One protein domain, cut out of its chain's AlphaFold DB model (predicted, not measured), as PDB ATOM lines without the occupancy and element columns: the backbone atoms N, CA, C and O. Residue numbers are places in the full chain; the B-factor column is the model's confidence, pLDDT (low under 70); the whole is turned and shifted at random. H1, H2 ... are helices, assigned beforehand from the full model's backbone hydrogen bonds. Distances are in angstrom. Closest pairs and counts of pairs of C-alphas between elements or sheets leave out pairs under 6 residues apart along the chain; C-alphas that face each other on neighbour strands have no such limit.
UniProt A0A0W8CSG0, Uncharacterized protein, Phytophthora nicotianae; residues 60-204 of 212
ATOM      1  N   LEU A  60     180.001 154.498 124.433       84.81
ATOM      2  CA  LEU A  60     178.713 154.316 125.112       84.81
ATOM      3  C   LEU A  60     178.064 152.956 124.814       84.81
ATOM      4  O   LEU A  60     177.584 152.304 125.733       84.81
ATOM      5  N   LEU A  61     178.095 152.498 123.559       85.62
ATOM      6  CA  LEU A  61     177.517 151.200 123.185       85.62
ATOM      7  C   LEU A  61     178.236 150.028 123.866       85.62
ATOM      8  O   LEU A  61     177.572 149.143 124.388       85.62
ATOM      9  N   ALA A  62     179.569 150.066 123.944       87.50
ATOM     10  CA  ALA A  62     180.347 149.041 124.641       87.50
ATOM     11  C   ALA A  62     180.034 148.984 126.144       87.50
ATOM     12  O   ALA A  62     180.070 147.920 126.746       87.50
ATOM     13  N   ARG A  63     179.702 150.131 126.752       83.81
ATOM     14  CA  ARG A  63     179.352 150.214 128.178       83.81
ATOM     15  C   ARG A  63     177.930 149.755 128.481       83.81
ATOM     16  O   ARG A  63     177.700 149.204 129.546       83.81
ATOM     17  N   ILE A  64     176.980 150.028 127.584       84.62
ATOM     18  CA  ILE A  64     175.571 149.643 127.769       84.62
ATOM     19  C   ILE A  64     175.354 148.161 127.430       84.62
ATOM     20  O   ILE A  64     174.451 147.538 127.981       84.62
ATOM     21  N   PHE A  65     176.162 147.602 126.527       86.88
ATOM     22  CA  PHE A  65     176.014 146.236 126.029       86.88
ATOM     23  C   PHE A  65     177.326 145.443 126.179       86.88
ATOM     24  O   PHE A  65     177.936 145.099 125.167       86.88
ATOM     25  N   PRO A  66     177.785 145.155 127.413       85.56
ATOM     26  CA  PRO A  66     179.038 144.426 127.635       85.56
ATOM     27  C   PRO A  66     179.018 143.024 127.011       85.56
ATOM     28  O   PRO A  66     180.016 142.610 126.432       85.56
ATOM     29  N   GLU A  67     177.864 142.352 127.036       85.81
ATOM     30  CA  GLU A  67     177.665 141.033 126.413       85.81
ATOM     31  C   GLU A  67     177.873 141.056 124.895       85.81
ATOM     32  O   GLU A  67     178.434 140.130 124.319       85.81
ATOM     33  N   LEU A  68     177.459 142.143 124.239       87.38
ATOM     34  CA  LEU A  68     177.634 142.306 122.795       87.38
ATOM     35  C   LEU A  68     179.038 142.805 122.433       87.38
ATOM     36  O   LEU A  68     179.497 142.622 121.311       87.38
ATOM     37  N   PHE A  69     179.736 143.444 123.370       89.06
ATOM     38  CA  PHE A  69     181.080 143.974 123.163       89.06
ATOM     39  C   PHE A  69     182.035 143.440 124.236       89.06
ATOM     40  O   PHE A  69     182.427 144.198 125.135       89.06
ATOM     41  N   PRO A  70     182.454 142.161 124.147       84.38
ATOM     42  CA  PRO A  70     183.375 141.569 125.107       84.38
ATOM     43  C   PRO A  70     184.640 142.414 125.267       84.38
ATOM     44  O   PRO A  70     185.205 142.924 124.293       84.38
ATOM     45  N   PHE A  71     185.077 142.597 126.514       84.94
ATOM     46  CA  PHE A  71     186.217 143.454 126.879       84.94
ATOM     47  C   PHE A  71     186.086 144.920 126.422       84.94
ATOM     48  O   PHE A  71     187.076 145.651 126.362       84.94
ATOM     49  N   GLY A  72     184.871 145.359 126.076       82.62
ATOM     50  CA  GLY A  72     184.591 146.685 125.542       82.62
ATOM     51  C   GLY A  72     185.164 146.932 124.144       82.62
ATOM     52  O   GLY A  72     185.337 148.089 123.767       82.62
ATOM     53  N   ARG A  73     185.492 145.876 123.390       86.00
ATOM     54  CA  ARG A  73     186.083 145.948 122.045       86.00
ATOM     55  C   ARG A  73     185.028 145.783 120.957       86.00
ATOM     56  O   ARG A  73     183.919 145.323 121.194       86.00
ATOM     57  N   GLY A  74     185.379 146.173 119.740       86.31
ATOM     58  CA  GLY A  74     184.574 145.970 118.548       86.31
ATOM     59  C   GLY A  74     183.462 146.992 118.351       86.31
ATOM     60  O   GLY A  74     182.718 146.840 117.388       86.31
ATOM     61  N   HIS A  75     183.346 148.036 119.180       89.50
ATOM     62  CA  HIS A  75     182.302 149.066 119.071       89.50
ATOM     63  C   HIS A  75     182.574 150.094 117.945       89.50
ATOM     64  O   HIS A  75     183.710 150.221 117.480       89.50
ATOM     65  N   PRO A  76     181.565 150.876 117.496       87.62
ATOM     66  CA  PRO A  76     181.737 151.877 116.430       87.62
ATOM     67  C   PRO A  76     182.738 153.000 116.710       87.62
ATOM     68  O   PRO A  76     183.177 153.665 115.781       87.62
ATOM     69  N   GLY A  77     183.021 153.272 117.985       86.12
ATOM     70  CA  GLY A  77     183.946 154.330 118.399       86.12
ATOM     71  C   GLY A  77     185.401 153.875 118.480       86.12
ATOM     72  O   GLY A  77     186.272 154.694 118.755       86.12
ATOM     73  N   GLU A  78     185.673 152.585 118.280       88.38
ATOM     74  CA  GLU A  78     187.029 152.056 118.325       88.38
ATOM     75  C   GLU A  78     187.831 152.512 117.102       88.38
ATOM     76  O   GLU A  78     187.326 152.534 115.975       88.38
ATOM     77  N   GLN A  79     189.101 152.858 117.320       84.56
ATOM     78  CA  GLN A  79     190.008 153.204 116.230       84.56
ATOM     79  C   GLN A  79     190.323 151.963 115.398       84.56
ATOM     80  O   GLN A  79     190.784 150.945 115.910       84.56
ATOM     81  N   ARG A  80     190.080 152.067 114.093       86.12
ATOM     82  CA  ARG A  80     190.288 150.994 113.119       86.12
ATOM     83  C   ARG A  80     191.282 151.451 112.064       86.12
ATOM     84  O   ARG A  80     191.307 152.625 111.705       86.12
ATOM     85  N   HIS A  81     192.054 150.506 111.529       88.75
ATOM     86  CA  HIS A  81     192.984 150.774 110.429       88.75
ATOM     87  C   HIS A  81     192.257 151.338 109.196       88.75
ATOM     88  O   HIS A  81     192.716 152.287 108.567       88.75
ATOM     89  N   VAL A  82     191.081 150.784 108.884       89.31
ATOM     90  CA  VAL A  82     190.175 151.314 107.861       89.31
ATOM     91  C   VAL A  82     189.053 152.078 108.551       89.31
ATOM     92  O   VAL A  82     188.347 151.524 109.395       89.31
ATOM     93  N   LYS A  83     188.876 153.350 108.185       87.94
ATOM     94  CA  LYS A  83     187.789 154.175 108.715       87.94
ATOM     95  C   LYS A  83     186.454 153.678 108.169       87.94
ATOM     96  O   LYS A  83     186.232 153.687 106.963       87.94
ATOM     97  N   VAL A  84     185.562 153.294 109.074       87.25
ATOM     98  CA  VAL A  84     184.186 152.901 108.764       87.25
ATOM     99  C   VAL A  84     183.253 153.889 109.453       87.25
ATOM    100  O   VAL A  84     183.518 154.323 110.574       87.25
ATOM    101  N   SER A  85     182.183 154.295 108.771       88.06
ATOM    102  CA  SER A  85     181.196 155.181 109.385       88.06
ATOM    103  C   SER A  85     180.444 154.440 110.494       88.06
ATOM    104  O   SER A  85     180.221 153.233 110.417       88.06
ATOM    105  N   VAL A  86     179.992 155.171 111.516       88.62
ATOM    106  CA  VAL A  86     179.184 154.588 112.602       88.62
ATOM    107  C   VAL A  86     177.935 153.892 112.051       88.62
ATOM    108  O   VAL A  86     177.554 152.834 112.544       88.62
ATOM    109  N   GLN A  87     177.329 154.456 111.002       88.50
ATOM    110  CA  GLN A  87     176.170 153.877 110.328       88.50
ATOM    111  C   GLN A  87     176.502 152.535 109.663       88.50
ATOM    112  O   GLN A  87     175.749 151.583 109.844       88.50
ATOM    113  N   GLU A  88     177.621 152.435 108.942       88.75
ATOM    114  CA  GLU A  88     178.043 151.174 108.316       88.75
ATOM    115  C   GLU A  88     178.453 150.131 109.366       88.75
ATOM    116  O   GLU A  88     178.100 148.963 109.226       88.75
ATOM    117  N   CYS A  89     179.098 150.533 110.468       89.88
ATOM    118  CA  CYS A  89     179.362 149.626 111.590       89.88
ATOM    119  C   CYS A  89     178.065 149.068 112.189       89.88
ATOM    120  O   CYS A  89     177.948 147.865 112.388       89.88
ATOM    121  N   ILE A  90     177.078 149.929 112.454       89.31
ATOM    122  CA  ILE A  90     175.791 149.496 113.012       89.31
ATOM    123  C   ILE A  90     175.041 148.594 112.034       89.31
ATOM    124  O   ILE A  90     174.509 147.570 112.448       89.31
ATOM    125  N   LYS A  91     175.039 148.939 110.744       89.12
ATOM    126  CA  LYS A  91     174.463 148.106 109.688       89.12
ATOM    127  C   LYS A  91     175.124 146.732 109.639       89.12
ATOM    128  O   LYS A  91     174.436 145.727 109.507       89.12
ATOM    129  N   TYR A  92     176.448 146.676 109.775       89.19
ATOM    130  CA  TYR A  92     177.164 145.412 109.876       89.19
ATOM    131  C   TYR A  92     176.688 144.605 111.089       89.19
ATOM    132  O   TYR A  92     176.357 143.435 110.922       89.19
ATOM    133  N   TYR A  93     176.546 145.221 112.271       88.31
ATOM    134  CA  TYR A  93     176.047 144.502 113.448       88.31
ATOM    135  C   TYR A  93     174.635 143.944 113.256       88.31
ATOM    136  O   TYR A  93     174.359 142.810 113.631       88.31
ATOM    137  N   THR A  94     173.743 144.710 112.633       85.00
ATOM    138  CA  THR A  94     172.343 144.298 112.478       85.00
ATOM    139  C   THR A  94     172.098 143.352 111.303       85.00
ATOM    140  O   THR A  94     171.121 142.609 111.340       85.00
ATOM    141  N   MET A  95     172.938 143.369 110.260       84.75
ATOM    142  CA  MET A  95     172.700 142.605 109.024       84.75
ATOM    143  C   MET A  95     173.691 141.467 108.765       84.75
ATOM    144  O   MET A  95     173.328 140.499 108.104       84.75
ATOM    145  N   LEU A  96     174.947 141.612 109.189       70.19
ATOM    146  CA  LEU A  96     176.060 140.755 108.758       70.19
ATOM    147  C   LEU A  96     176.826 140.111 109.917       70.19
ATOM    148  O   LEU A  96     177.618 139.201 109.683       70.19
ATOM    149  N   SER A  97     176.637 140.602 111.141       72.06
ATOM    150  CA  SER A  97     177.308 140.075 112.325       72.06
ATOM    151  C   SER A  97     176.539 138.917 112.962       72.06
ATOM    152  O   SER A  97     175.525 138.453 112.434       72.06
ATOM    153  N   GLU A  98     177.040 138.440 114.100       71.62
ATOM    154  CA  GLU A  98     176.372 137.433 114.912       71.62
ATOM    155  C   GLU A  98     174.910 137.797 115.185       71.62
ATOM    156  O   GLU A  98     174.561 138.950 115.457       71.62
ATOM    157  N   ARG A  99     174.049 136.775 115.171       75.50
ATOM    158  CA  ARG A  99     172.614 136.929 115.435       75.50
ATOM    159  C   ARG A  99     172.309 137.625 116.763       75.50
ATOM    160  O   ARG A  99     171.275 138.272 116.855       75.50
ATOM    161  N   GLN A 100     173.222 137.570 117.732       82.44
ATOM    162  CA  GLN A 100     173.077 138.193 119.048       82.44
ATOM    163  C   GLN A 100     172.769 139.697 118.966       82.44
ATOM    164  O   GLN A 100     171.916 140.195 119.698       82.44
ATOM    165  N   PHE A 101     173.394 140.420 118.031       83.25
ATOM    166  CA  PHE A 101     173.137 141.850 117.837       83.25
ATOM    167  C   PHE A 101     171.764 142.134 117.222       83.25
ATOM    168  O   PHE A 101     171.119 143.122 117.573       83.25
ATOM    169  N   ALA A 102     171.328 141.290 116.287       80.50
ATOM    170  CA  ALA A 102     170.050 141.442 115.595       80.50
ATOM    171  C   ALA A 102     168.860 140.993 116.464       80.50
ATOM    172  O   ALA A 102     167.777 141.570 116.377       80.50
ATOM    173  N   GLU A 103     169.061 139.984 117.311       84.38
ATOM    174  CA  GLU A 103     168.064 139.476 118.260       84.38
ATOM    175  C   GLU A 103     167.875 140.422 119.456       84.38
ATOM    176  O   GLU A 103     166.798 140.481 120.056       84.38
ATOM    177  N   ASP A 104     168.884 141.237 119.766       85.44
ATOM    178  CA  ASP A 104     168.800 142.243 120.811       85.44
ATOM    179  C   ASP A 104     167.980 143.475 120.377       85.44
ATOM    180  O   ASP A 104     168.450 144.443 119.758       85.44
ATOM    181  N   ALA A 105     166.711 143.469 120.788       79.94
ATOM    182  CA  ALA A 105     165.774 144.560 120.548       79.94
ATOM    183  C   ALA A 105     166.168 145.890 121.228       79.94
ATOM    184  O   ALA A 105     165.667 146.950 120.836       79.94
ATOM    185  N   LEU A 106     167.015 145.868 122.264       82.75
ATOM    186  CA  LEU A 106     167.510 147.073 122.937       82.75
ATOM    187  C   LEU A 106     168.662 147.683 122.167       82.75
ATOM    188  O   LEU A 106     168.670 148.894 121.948       82.75
ATOM    189  N   PHE A 107     169.598 146.842 121.736       86.38
ATOM    190  CA  PHE A 107     170.720 147.264 120.918       86.38
ATOM    191  C   PHE A 107     170.224 147.946 119.649       86.38
ATOM    192  O   PHE A 107     170.591 149.091 119.389       86.38
ATOM    193  N   THR A 108     169.302 147.305 118.927       84.25
ATOM    194  CA  THR A 108     168.722 147.862 117.699       84.25
ATOM    195  C   THR A 108     168.054 149.218 117.946       84.25
ATOM    196  O   THR A 108     168.282 150.167 117.195       84.25
ATOM    197  N   LEU A 109     167.282 149.354 119.030       83.06
ATOM    198  CA  LEU A 109     166.619 150.612 119.380       83.06
ATOM    199  C   LEU A 109     167.624 151.728 119.714       83.06
ATOM    200  O   LEU A 109     167.480 152.852 119.232       83.06
ATOM    201  N   VAL A 110     168.637 151.432 120.533       83.94
ATOM    202  CA  VAL A 110     169.657 152.411 120.942       83.94
ATOM    203  C   VAL A 110     170.546 152.800 119.761       83.94
ATOM    204  O   VAL A 110     170.848 153.980 119.579       83.94
ATOM    205  N   ALA A 111     170.937 151.835 118.932       86.00
ATOM    206  CA  ALA A 111     171.728 152.069 117.732       86.00
ATOM    207  C   ALA A 111     170.964 152.939 116.721       86.00
ATOM    208  O   ALA A 111     171.527 153.880 116.157       86.00
ATOM    209  N   PHE A 112     169.664 152.691 116.553       85.31
ATOM    210  CA  PHE A 112     168.795 153.506 115.715       85.31
ATOM    211  C   PHE A 112     168.628 154.943 116.243       85.31
ATOM    212  O   PHE A 112     168.781 155.892 115.469       85.31
ATOM    213  N   ASP A 113     168.381 155.135 117.549       84.19
ATOM    214  CA  ASP A 113     168.305 156.478 118.161       84.19
ATOM    215  C   ASP A 113     169.642 157.218 117.982       84.19
ATOM    216  O   ASP A 113     169.661 158.387 117.596       84.19
ATOM    217  N   LYS A 114     170.777 156.517 118.141       83.94
ATOM    218  CA  LYS A 114     172.117 157.080 117.917       83.94
ATOM    219  C   LYS A 114     172.311 157.573 116.481       83.94
ATOM    220  O   LYS A 114     172.728 158.716 116.295       83.94
ATOM    221  N   ILE A 115     171.988 156.764 115.468       85.56
ATOM    222  CA  ILE A 115     172.101 157.172 114.053       85.56
ATOM    223  C   ILE A 115     171.173 158.350 113.747       85.56
ATOM    224  O   ILE A 115     171.576 159.301 113.072       85.56
ATOM    225  N   SER A 116     169.946 158.305 114.263       85.50
ATOM    226  CA  SER A 116     168.935 159.343 114.050       85.50
ATOM    227  C   SER A 116     169.386 160.691 114.620       85.50
ATOM    228  O   SER A 116     169.319 161.717 113.939       85.50
ATOM    229  N   MET A 117     169.927 160.681 115.842       84.00
ATOM    230  CA  MET A 117     170.499 161.859 116.494       84.00
ATOM    231  C   MET A 117     171.747 162.370 115.765       84.00
ATOM    232  O   MET A 117     171.864 163.570 115.533       84.00
ATOM    233  N   MET A 118     172.663 161.492 115.340       85.06
ATOM    234  CA  MET A 118     173.835 161.909 114.552       85.06
ATOM    235  C   MET A 118     173.422 162.580 113.237       85.06
ATOM    236  O   MET A 118     173.930 163.649 112.901       85.06
ATOM    237  N   SER A 119     172.455 161.993 112.529       86.69
ATOM    238  CA  SER A 119     171.912 162.549 111.286       86.69
ATOM    239  C   SER A 119     171.277 163.919 111.519       86.69
ATOM    240  O   SER A 119     171.511 164.843 110.743       86.69
ATOM    241  N   MET A 120     170.548 164.072 112.629       87.50
ATOM    242  CA  MET A 120     169.950 165.338 113.058       87.50
ATOM    243  C   MET A 120     171.006 166.430 113.223       87.50
ATOM    244  O   MET A 120     170.883 167.516 112.658       87.50
ATOM    245  N   TYR A 121     172.067 166.146 113.980       87.69
ATOM    246  CA  TYR A 121     173.124 167.120 114.232       87.69
ATOM    247  C   TYR A 121     173.870 167.505 112.958       87.69
ATOM    248  O   TYR A 121     174.101 168.692 112.740       87.69
ATOM    249  N   ILE A 122     174.196 166.540 112.094       88.06
ATOM    250  CA  ILE A 122     174.881 166.808 110.823       88.06
ATOM    251  C   ILE A 122     174.010 167.687 109.918       88.06
ATOM    252  O   ILE A 122     174.487 168.695 109.398       88.06
ATOM    253  N   GLN A 123     172.725 167.355 109.763       88.06
ATOM    254  CA  GLN A 123     171.803 168.138 108.936       88.06
ATOM    255  C   GLN A 123     171.633 169.563 109.464       88.06
ATOM    256  O   GLN A 123     171.699 170.518 108.686       88.06
ATOM    257  N   ASN A 124     171.467 169.721 110.779       88.88
ATOM    258  CA  ASN A 124     171.368 171.036 111.403       88.88
ATOM    259  C   ASN A 124     172.658 171.835 111.244       88.88
ATOM    260  O   ASN A 124     172.601 173.004 110.878       88.88
ATOM    261  N   HIS A 125     173.817 171.207 111.431       89.69
ATOM    262  CA  HIS A 125     175.109 171.859 111.250       89.69
ATOM    263  C   HIS A 125     175.284 172.395 109.823       89.69
ATOM    264  O   HIS A 125     175.554 173.582 109.637       89.69
ATOM    265  N   VAL A 126     175.038 171.551 108.814       89.94
ATOM    266  CA  VAL A 126     175.115 171.946 107.399       89.94
ATOM    267  C   VAL A 126     174.107 173.053 107.083       89.94
ATOM    268  O   VAL A 126     174.428 173.995 106.361       89.94
ATOM    269  N   ARG A 127     172.892 172.983 107.636       87.44
ATOM    270  CA  ARG A 127     171.862 174.012 107.441       87.44
ATOM    271  C   ARG A 127     172.279 175.355 108.034       87.44
ATOM    272  O   ARG A 127     172.129 176.367 107.354       87.44
ATOM    273  N   CYS A 128     172.814 175.360 109.254       87.69
ATOM    274  CA  CYS A 128     173.305 176.568 109.914       87.69
ATOM    275  C   CYS A 128     174.464 177.204 109.137       87.69
ATOM    276  O   CYS A 128     174.504 178.423 109.005       87.69
ATOM    277  N   GLN A 129     175.367 176.393 108.577       90.00
ATOM    278  CA  GLN A 129     176.458 176.889 107.735       90.00
ATOM    279  C   GLN A 129     175.964 177.441 106.395       90.00
ATOM    280  O   GLN A 129     176.414 178.493 105.951       90.00
ATOM    281  N   ARG A 130     175.037 176.737 105.737       92.19
ATOM    282  CA  ARG A 130     174.569 177.092 104.391       92.19
ATOM    283  C   ARG A 130     173.604 178.275 104.386       92.19
ATOM    284  O   ARG A 130     173.575 179.031 103.419       92.19
ATOM    285  N   PHE A 131     172.794 178.422 105.432       89.75
ATOM    286  CA  PHE A 131     171.726 179.418 105.498       89.75
ATOM    287  C   PHE A 131     171.706 180.147 106.855       89.75
ATOM    288  O   PHE A 131     170.736 180.014 107.606       89.75
ATOM    289  N   PRO A 132     172.740 180.945 107.179       88.75
ATOM    290  CA  PRO A 132     172.831 181.630 108.471       88.75
ATOM    291  C   PRO A 132     171.702 182.649 108.687       88.75
ATOM    292  O   PRO A 132     171.215 182.797 109.804       88.75
ATOM    293  N   HIS A 133     171.209 183.282 107.616       88.81
ATOM    294  CA  HIS A 133     170.096 184.239 107.668       88.81
ATOM    295  C   HIS A 133     168.781 183.629 108.192       88.81
ATOM    296  O   HIS A 133     167.908 184.351 108.660       88.81
ATOM    297  N   LEU A 134     168.613 182.299 108.145       84.56
ATOM    298  CA  LEU A 134     167.428 181.641 108.713       84.56
ATOM    299  C   LEU A 134     167.392 181.699 110.244       84.56
ATOM    300  O   LEU A 134     166.338 181.452 110.824       84.56
ATOM    301  N   LEU A 135     168.528 181.984 110.884       85.38
ATOM    302  CA  LEU A 135     168.676 182.069 112.339       85.38
ATOM    303  C   LEU A 135     168.576 183.513 112.854       85.38
ATOM    304  O   LEU A 135     168.700 183.756 114.054       85.38
ATOM    305  N   GLU A 136     168.386 184.481 111.960       89.00
ATOM    306  CA  GLU A 136     168.346 185.893 112.313       89.00
ATOM    307  C   GLU A 136     167.148 186.211 113.223       89.00
ATOM    308  O   GLU A 136     166.014 185.787 112.980       89.00
ATOM    309  N   GLY A 137     167.408 186.964 114.294       86.19
ATOM    310  CA  GLY A 137     166.401 187.353 115.279       86.19
ATOM    311  C   GLY A 137     166.127 186.307 116.361       86.19
ATOM    312  O   GLY A 137     165.326 186.583 117.256       86.19
ATOM    313  N   TYR A 138     166.764 185.127 116.322       90.00
ATOM    314  CA  TYR A 138     166.604 184.106 117.371       90.00
ATOM    315  C   TYR A 138     167.107 184.590 118.736       90.00
ATOM    316  O   TYR A 138     166.568 184.198 119.765       90.00
ATOM    317  N   ASP A 139     168.090 185.486 118.735       89.06
ATOM    318  CA  ASP A 139     168.631 186.196 119.895       89.06
ATOM    319  C   ASP A 139     167.594 187.077 120.611       89.06
ATOM    320  O   ASP A 139     167.679 187.283 121.819       89.06
ATOM    321  N   ARG A 140     166.591 187.578 119.882       90.94
ATOM    322  CA  ARG A 140     165.565 188.494 120.405       90.94
ATOM    323  C   ARG A 140     164.308 187.781 120.901       90.94
ATOM    324  O   ARG A 140     163.375 188.444 121.355       90.94
ATOM    325  N   LEU A 141     164.247 186.453 120.784       91.69
ATOM    326  CA  LEU A 141     163.077 185.674 121.177       91.69
ATOM    327  C   LEU A 141     162.922 185.650 122.696       91.69
ATOM    328  O   LEU A 141     163.776 185.140 123.419       91.69
ATOM    329  N   THR A 142     161.785 186.143 123.179       92.62
ATOM    330  CA  THR A 142     161.443 186.042 124.600       92.62
ATOM    331  C   THR A 142     160.713 184.735 124.905       92.62
ATOM    332  O   THR A 142     160.014 184.168 124.057       92.62
ATOM    333  N   SER A 143     160.820 184.266 126.153       92.12
ATOM    334  CA  SER A 143     160.106 183.067 126.616       92.12
ATOM    335  C   SER A 143     158.589 183.184 126.428       92.12
ATOM    336  O   SER A 143     157.926 182.195 126.122       92.12
ATOM    337  N   GLU A 144     158.028 184.384 126.582       92.56
ATOM    338  CA  GLU A 144     156.595 184.625 126.394       92.56
ATOM    339  C   GLU A 144     156.166 184.483 124.930       92.56
ATOM    340  O   GLU A 144     155.132 183.879 124.640       92.56
ATOM    341  N   GLN A 145     156.959 185.021 123.997       89.56
ATOM    342  CA  GLN A 145     156.698 184.902 122.560       89.56
ATOM    343  C   GLN A 145     156.760 183.443 122.112       89.56
ATOM    344  O   GLN A 145     155.887 182.985 121.371       89.56
ATOM    345  N   LEU A 146     157.756 182.702 122.602       91.75
ATOM    346  CA  LEU A 146     157.891 181.280 122.314       91.75
ATOM    347  C   LEU A 146     156.747 180.466 122.936       91.75
ATOM    348  O   LEU A 146     156.181 179.610 122.260       91.75
ATOM    349  N   GLY A 147     156.354 180.764 124.178       92.00
ATOM    350  CA  GLY A 147     155.231 180.107 124.850       92.00
ATOM    351  C   GLY A 147     153.906 180.292 124.106       92.00
ATOM    352  O   GLY A 147     153.184 179.322 123.878       92.00
ATOM    353  N   LYS A 148     153.618 181.515 123.639       90.44
ATOM    354  CA  LYS A 148     152.438 181.800 122.804       90.44
ATOM    355  C   LYS A 148     152.474 181.019 121.487       90.44
ATOM    356  O   LYS A 148     151.479 180.397 121.125       90.44
ATOM    357  N   ALA A 149     153.619 181.012 120.803       89.62
ATOM    358  CA  ALA A 149     153.781 180.290 119.543       89.62
ATOM    359  C   ALA A 149     153.647 178.767 119.713       89.62
ATOM    360  O   ALA A 149     153.054 178.109 118.860       89.62
ATOM    361  N   LEU A 150     154.152 178.205 120.818       90.44
ATOM    362  CA  LEU A 150     154.018 176.785 121.147       90.44
ATOM    363  C   LEU A 150     152.566 176.392 121.416       90.44
ATOM    364  O   LEU A 150     152.103 175.408 120.846       90.44
ATOM    365  N   LEU A 151     151.841 177.172 122.224       88.94
ATOM    366  CA  LEU A 151     150.416 176.941 122.483       88.94
ATOM    367  C   LEU A 151     149.598 177.001 121.191       88.94
ATOM    368  O   LEU A 151     148.718 176.172 120.963       88.94
ATOM    369  N   GLU A 152     149.892 177.966 120.319       86.94
ATOM    370  CA  GLU A 152     149.242 178.050 119.014       86.94
ATOM    371  C   GLU A 152     149.570 176.829 118.145       86.94
ATOM    372  O   GLU A 152     148.669 176.244 117.545       86.94
ATOM    373  N   ASN A 153     150.838 176.411 118.103       86.25
ATOM    374  CA  ASN A 153     151.263 175.239 117.345       86.25
ATOM    375  C   ASN A 153     150.586 173.957 117.853       86.25
ATOM    376  O   ASN A 153     150.077 173.169 117.061       86.25
ATOM    377  N   GLU A 154     150.492 173.773 119.169       85.88
ATOM    378  CA  GLU A 154     149.789 172.637 119.769       85.88
ATOM    379  C   GLU A 154     148.303 172.631 119.390       85.88
ATOM    380  O   GLU A 154     147.781 171.608 118.945       85.88
ATOM    381  N   ARG A 155     147.628 173.783 119.470       84.81
ATOM    382  CA  ARG A 155     146.229 173.906 119.036       84.81
ATOM    383  C   ARG A 155     146.049 173.608 117.546       84.81
ATOM    384  O   ARG A 155     145.022 173.043 117.173       84.81
ATOM    385  N   ARG A 156     147.024 173.956 116.694       80.38
ATOM    386  CA  ARG A 156     147.027 173.576 115.267       80.38
ATOM    387  C   ARG A 156     147.167 172.065 115.095       80.38
ATOM    388  O   ARG A 156     146.399 171.483 114.337       80.38
ATOM    389  N   LEU A 157     148.088 171.426 115.817       79.25
ATOM    390  CA  LEU A 157     148.282 169.970 115.779       79.25
ATOM    391  C   LEU A 157     147.046 169.197 116.265       79.25
ATOM    392  O   LEU A 157     146.768 168.111 115.767       79.25
ATOM    393  N   GLN A 158     146.281 169.770 117.195       83.31
ATOM    394  CA  GLN A 158     145.009 169.217 117.672       83.31
ATOM    395  C   GLN A 158     143.827 169.474 116.715       83.31
ATOM    396  O   GLN A 158     142.708 169.056 116.999       83.31
ATOM    397  N   GLY A 159     144.041 170.173 115.592       82.38
ATOM    398  CA  GLY A 159     142.980 170.536 114.647       82.38
ATOM    399  C   GLY A 159     142.014 171.605 115.171       82.38
ATOM    400  O   GLY A 159     140.970 171.844 114.570       82.38
ATOM    401  N   CYS A 160     142.343 172.273 116.281       78.44
ATOM    402  CA  CYS A 160     141.484 173.254 116.947       78.44
ATOM    403  C   CYS A 160     141.616 174.681 116.384       78.44
ATOM    404  O   CYS A 160     141.106 175.628 116.991       78.44
ATOM    405  N   LEU A 161     142.337 174.863 115.272       71.94
ATOM    406  CA  LEU A 161     142.523 176.154 114.613       71.94
ATOM    407  C   LEU A 161     142.287 176.033 113.101       71.94
ATOM    408  O   LEU A 161     142.761 175.073 112.491       71.94
ATOM    409  N   PRO A 162     141.584 177.003 112.485       71.44
ATOM    410  CA  PRO A 162     141.402 177.040 111.041       71.44
ATOM    411  C   PRO A 162     142.745 177.232 110.332       71.44
ATOM    412  O   PRO A 162     143.676 177.834 110.877       71.44
ATOM    413  N   TRP A 163     142.833 176.741 109.094       64.62
ATOM    414  CA  TRP A 163     143.999 176.975 108.249       64.62
ATOM    415  C   TRP A 163     144.235 178.482 108.103       64.62
ATOM    416  O   TRP A 163     143.337 179.235 107.725       64.62
ATOM    417  N   ARG A 164     145.448 178.925 108.430       67.19
ATOM    418  CA  ARG A 164     145.879 180.322 108.358       67.19
ATOM    419  C   ARG A 164     147.153 180.392 107.526       67.19
ATOM    420  O   ARG A 164     147.988 179.487 107.606       67.19
ATOM    421  N   GLN A 165     147.324 181.472 106.761       66.19
ATOM    422  CA  GLN A 165     148.610 181.756 106.124       66.19
ATOM    423  C   GLN A 165     149.730 181.794 107.174       66.19
ATOM    424  O   GLN A 165     149.524 182.194 108.319       66.19
ATOM    425  N   ALA A 166     150.914 181.320 106.790       64.25
ATOM    426  CA  ALA A 166     152.050 181.229 107.693       64.25
ATOM    427  C   ALA A 166     152.470 182.632 108.158       64.25
ATOM    428  O   ALA A 166     153.094 183.379 107.406       64.25
ATOM    429  N   ASP A 167     152.137 182.977 109.402       67.75
ATOM    430  CA  ASP A 167     152.599 184.210 110.028       67.75
ATOM    431  C   ASP A 167     154.134 184.200 110.085       67.75
ATOM    432  O   ASP A 167     154.753 183.316 110.682       67.75
ATOM    433  N   ASN A 168     154.761 185.205 109.469       73.25
ATOM    434  CA  ASN A 168     156.217 185.323 109.297       73.25
ATOM    435  C   ASN A 168     156.974 185.698 110.588       73.25
ATOM    436  O   ASN A 168     158.101 186.204 110.531       73.25
ATOM    437  N   SER A 169     156.365 185.456 111.750       87.06
ATOM    438  CA  SER A 169     156.964 185.762 113.046       87.06
ATOM    439  C   SER A 169     158.245 184.955 113.264       87.06
ATOM    440  O   SER A 169     158.366 183.800 112.843       87.06
ATOM    441  N   VAL A 170     159.208 185.560 113.959       90.00
ATOM    442  CA  VAL A 170     160.483 184.911 114.295       90.00
ATOM    443  C   VAL A 170     160.248 183.638 115.117       90.00
ATOM    444  O   VAL A 170     160.890 182.624 114.868       90.00
ATOM    445  N   ALA A 171     159.263 183.645 116.023       90.06
ATOM    446  CA  ALA A 171     158.915 182.483 116.839       90.06
ATOM    447  C   ALA A 171     158.391 181.310 115.991       90.06
ATOM    448  O   ALA A 171     158.806 180.171 116.189       90.06
ATOM    449  N   GLN A 172     157.545 181.573 114.990       87.88
ATOM    450  CA  GLN A 172     157.065 180.530 114.075       87.88
ATOM    451  C   GLN A 172     158.183 180.017 113.152       87.88
ATOM    452  O   GLN A 172     158.280 178.813 112.907       87.88
ATOM    453  N   LYS A 173     159.086 180.893 112.686       88.56
ATOM    454  CA  LYS A 173     160.290 180.490 111.931       88.56
ATOM    455  C   LYS A 173     161.221 179.606 112.765       88.56
ATOM    456  O   LYS A 173     161.730 178.607 112.251       88.56
ATOM    457  N   PHE A 174     161.388 179.935 114.044       90.44
ATOM    458  CA  PHE A 174     162.138 179.130 115.000       90.44
ATOM    459  C   PHE A 174     161.519 177.741 115.162       90.44
ATOM    460  O   PHE A 174     162.201 176.744 114.928       90.44
ATOM    461  N   LEU A 175     160.217 177.656 115.462       88.75
ATOM    462  CA  LEU A 175     159.520 176.373 115.609       88.75
ATOM    463  C   LEU A 175     159.610 175.522 114.342       88.75
ATOM    464  O   LEU A 175     159.928 174.340 114.424       88.75
ATOM    465  N   LYS A 176     159.434 176.128 113.164       86.81
ATOM    466  CA  LYS A 176     159.592 175.444 111.876       86.81
ATOM    467  C   LYS A 176     161.021 174.944 111.652       86.81
ATOM    468  O   LYS A 176     161.226 173.888 111.060       86.81
ATOM    469  N   THR A 177     162.023 175.689 112.111       88.12
ATOM    470  CA  THR A 177     163.425 175.262 112.027       88.12
ATOM    471  C   THR A 177     163.702 174.088 112.955       88.12
ATOM    472  O   THR A 177     164.349 173.139 112.525       88.12
ATOM    473  N   VAL A 178     163.167 174.104 114.179       86.94
ATOM    474  CA  VAL A 178     163.249 172.970 115.114       86.94
ATOM    475  C   VAL A 178     162.526 171.750 114.550       86.94
ATOM    476  O   VAL A 178     163.072 170.651 114.585       86.94
ATOM    477  N   GLU A 179     161.336 171.932 113.979       85.62
ATOM    478  CA  GLU A 179     160.570 170.864 113.340       85.62
ATOM    479  C   GLU A 179     161.380 170.232 112.210       85.62
ATOM    480  O   GLU A 179     161.671 169.042 112.263       85.62
ATOM    481  N   ILE A 180     161.831 171.028 111.232       84.69
ATOM    482  CA  ILE A 180     162.618 170.528 110.098       84.69
ATOM    483  C   ILE A 180     163.919 169.880 110.573       84.69
ATOM    484  O   ILE A 180     164.288 168.813 110.085       84.69
ATOM    485  N   GLY A 181     164.592 170.518 111.527       82.81
ATOM    486  CA  GLY A 181     165.857 170.062 112.075       82.81
ATOM    487  C   GLY A 181     165.752 168.786 112.896       82.81
ATOM    488  O   GLY A 181     166.763 168.122 113.072       82.81
ATOM    489  N   SER A 182     164.559 168.424 113.372       82.56
ATOM    490  CA  SER A 182     164.308 167.204 114.147       82.56
ATOM    491  C   SER A 182     163.637 166.089 113.339       82.56
ATOM    492  O   SER A 182     163.449 165.000 113.871       82.56
ATOM    493  N   ARG A 183     163.344 166.287 112.042       79.00
ATOM    494  CA  ARG A 183     162.667 165.274 111.194       79.00
ATOM    495  C   ARG A 183     163.441 163.974 111.029       79.00
ATOM    496  O   ARG A 183     162.834 162.942 110.766       79.00
ATOM    497  N   SER A 184     164.765 164.016 111.144       71.50
ATOM    498  CA  SER A 184     165.603 162.815 111.096       71.50
ATOM    499  C   SER A 184     165.493 161.971 112.365       71.50
ATOM    500  O   SER A 184     166.021 160.864 112.412       71.50
ATOM    501  N   VAL A 185     164.855 162.504 113.406       78.19
ATOM    502  CA  VAL A 185     164.675 161.842 114.682       78.19
ATOM    503  C   VAL A 185     163.293 161.218 114.729       78.19
ATOM    504  O   VAL A 185     162.273 161.900 114.667       78.19
ATOM    505  N   TRP A 186     163.265 159.897 114.837       65.69
ATOM    506  CA  TRP A 186     162.021 159.150 114.800       65.69
ATOM    507  C   TRP A 186     161.341 159.109 116.170       65.69
ATOM    508  O   TRP A 186     161.996 158.922 117.199       65.69
ATOM    509  N   GLY A 187     160.014 159.228 116.168       66.31
ATOM    510  CA  GLY A 187     159.196 159.196 117.376       66.31
ATOM    511  C   GLY A 187     159.320 160.451 118.247       66.31
ATOM    512  O   GLY A 187     160.343 161.149 118.308       66.31
ATOM    513  N   SER A 188     158.252 160.733 118.984       65.31
ATOM    514  CA  SER A 188     158.238 161.803 119.974       65.31
ATOM    515  C   SER A 188     159.274 161.544 121.074       65.31
ATOM    516  O   SER A 188     159.645 160.406 121.380       65.31
ATOM    517  N   ASN A 189     159.748 162.615 121.716       66.88
ATOM    518  CA  ASN A 189     160.641 162.481 122.868       66.88
ATOM    519  C   ASN A 189     159.982 161.670 124.005       66.88
ATOM    520  O   ASN A 189     160.657 160.933 124.718       66.88
ATOM    521  N   ALA A 190     158.653 161.760 124.140       62.28
ATOM    522  CA  ALA A 190     157.878 161.006 125.121       62.28
ATOM    523  C   ALA A 190     157.874 159.498 124.827       62.28
ATOM    524  O   ALA A 190     158.167 158.711 125.725       62.28
ATOM    525  N   GLU A 191     157.611 159.091 123.581       64.50
ATOM    526  CA  GLU A 191     157.673 157.679 123.166       64.50
ATOM    527  C   GLU A 191     159.068 157.105 123.405       64.50
ATOM    528  O   GLU A 191     159.215 156.046 124.014       64.50
ATOM    529  N   ARG A 192     160.112 157.854 123.038       67.00
ATOM    530  CA  ARG A 192     161.499 157.439 123.274       67.00
ATOM    531  C   ARG A 192     161.846 157.368 124.757       67.00
ATOM    532  O   ARG A 192     162.496 156.415 125.181       67.00
ATOM    533  N   SER A 193     161.369 158.311 125.571       64.81
ATOM    534  CA  SER A 193     161.526 158.265 127.030       64.81
ATOM    535  C   SER A 193     160.829 157.049 127.642       64.81
ATOM    536  O   SER A 193     161.383 156.414 128.537       64.81
ATOM    537  N   GLN A 194     159.634 156.692 127.166       65.88
ATOM    538  CA  GLN A 194     158.918 155.504 127.625       65.88
ATOM    539  C   GLN A 194     159.632 154.216 127.208       65.88
ATOM    540  O   GLN A 194     159.768 153.309 128.028       65.88
ATOM    541  N   CYS A 195     160.132 154.135 125.971       64.06
ATOM    542  CA  CYS A 195     160.923 152.995 125.515       64.06
ATOM    543  C   CYS A 195     162.203 152.823 126.341       64.06
ATOM    544  O   CYS A 195     162.515 151.704 126.736       64.06
ATOM    545  N   ARG A 196     162.905 153.919 126.663       64.69
ATOM    546  CA  ARG A 196     164.070 153.909 127.564       64.69
ATOM    547  C   ARG A 196     163.682 153.415 128.961       64.69
ATOM    548  O   ARG A 196     164.317 152.509 129.491       64.69
ATOM    549  N   HIS A 197     162.609 153.960 129.534       61.16
ATOM    550  CA  HIS A 197     162.179 153.633 130.894       61.16
ATOM    551  C   HIS A 197     161.736 152.175 131.058       61.16
ATOM    552  O   HIS A 197     162.089 151.540 132.042       61.16
ATOM    553  N   LYS A 198     161.004 151.625 130.085       59.28
ATOM    554  CA  LYS A 198     160.517 150.240 130.144       59.28
ATOM    555  C   LYS A 198     161.615 149.191 129.957       59.28
ATOM    556  O   LYS A 198     161.362 148.020 130.206       59.28
ATOM    557  N   ARG A 199     162.789 149.577 129.447       52.62
ATOM    558  CA  ARG A 199     163.762 148.620 128.910       52.62
ATOM    559  C   ARG A 199     165.191 148.729 129.462       52.62
ATOM    560  O   ARG A 199     165.931 147.760 129.376       52.62
ATOM    561  N   LEU A 200     165.587 149.875 130.021       49.06
ATOM    562  CA  LEU A 200     166.892 150.045 130.686       49.06
ATOM    563  C   LEU A 200     166.992 149.357 132.068       49.06
ATOM    564  O   LEU A 200     168.044 148.783 132.345       49.06
ATOM    565  N   PRO A 201     165.953 149.357 132.933       47.91
ATOM    566  CA  PRO A 201     166.042 148.729 134.257       47.91
ATOM    567  C   PRO A 201     166.164 147.203 134.201       47.91
ATOM    568  O   PRO A 201     166.837 146.605 135.033       47.91
ATOM    569  N   THR A 202     165.543 146.564 133.208       48.09
ATOM    570  CA  THR A 202     165.523 145.102 133.072       48.09
ATOM    571  C   THR A 202     166.896 144.505 132.792       48.09
ATOM    572  O   THR A 202     167.112 143.348 133.137       48.09
ATOM    573  N   ARG A 203     167.832 145.273 132.218       44.50
ATOM    574  CA  ARG A 203     169.189 144.800 131.908       44.50
ATOM    575  C   ARG A 203     170.177 145.006 133.053       44.50
ATOM    576  O   ARG A 203     170.855 144.075 133.457       44.50
ATOM    577  N   LEU A 204     170.146 146.186 133.673       41.00
ATOM    578  CA  LEU A 204     170.968 146.470 134.858       41.00
ATOM    579  C   LEU A 204     170.608 145.588 136.069       41.00
ATOM    580  O   LEU A 204     171.428 145.441 136.967       41.00
TER     581      LEU A 204
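AT A GLANCE: This is residues 60 to 204 of the 212 residues of an uncharacterized protein of Phytophthora nicotianae (UniProt A0A0W8CSG0). One long helix, H4, makes a spine between two groups: a head of shorter helices, H1, H2 and H3, at its first part, and, toward its other end, H6 and H7, which meet at a steep angle, with the end of H7 packing on H4. From H7 the chain folds back through H8 toward the head, while residues 128 to 133 stick out at the corner where H4 gives way to H5. The printed part has 145 residues with nine named helices, H1 to H9 in order, and no named strand; the class is all helix. It is loose, with a radius of gyration of the C-alphas of 20.0 A, and elongated, spanning 54 by 35 by 24 A.

HOW THE PARTS SIT: Start at H1, residues 60 to 64, which is near H4, residues 105 to 130, the hub that touches three helices. Next comes H2, residues 86 to 95; it touches residues 108 to 115 of H4 alone, closest at the C-alphas of Gln 87 and Ile 115, 6.4 A, at a shallow tilt of 28 degrees, opposite ways. H3, residues 99 to 103, touches H2 only at the corner, with C-alphas 94 and 102 closest at 4.8 A. H3 and H4 only just touch, only at the corner, with 3 pairs of C-alphas within 8 A, the closest 101 and 107 at 6.7 A. Past H4, look at H5, residues 132 to 135, and H7, residues 170 to 182: they are close but not clearly touching, with C-alphas 135 and 174 closest at 7.6 A. H6, residues 143 to 157, touches H7 at a steep tilt of 60 degrees, the same way; C-alphas 146 and 171 are closest at 5.7 A. Residues 181 to 182 of H7 alone touch H4, at a steep tilt of 45 degrees, opposite ways, with C-alphas 124 and 181 closest at 5.6 A. H8, residues 189 to 199, is close to H4 but not clearly touching, with C-alphas 106 and 199 closest at 7.2 A. H9, residues 201 to 204, meets H8 only through their link. Every O i to N i+4 pair is within hydrogen-bond range in H1, H2, H3, H4, H6, H7 and H8; H5 and H9 are too short for such a pair.

IN THESE COORDINATES: Find C-alpha 60 at (178.713, 154.316, 125.112), where H1 begins. H2 is 14.1 A long. H4 runs 37.4 A from C-alpha 105 at (165.774, 144.560, 120.548) to C-alpha 130 at (174.569, 177.092, 104.391). H6 is 20.7 A long, H7 18.1 A and H8 15.4 A; H3, H5 and H9 are short. H9 ends at C-alpha 204, (170.968, 146.470, 134.858).

THE WHOLE: The C-alphas of Phe 71 and Pro 162 are farthest apart, at 58.2 A. The printed part has no cut. The links H1 to H2 and H6 to H7 are long. Mean pLDDT of the printed part is 81.6; residues 163 to 167 and 186 to 204 are under 70.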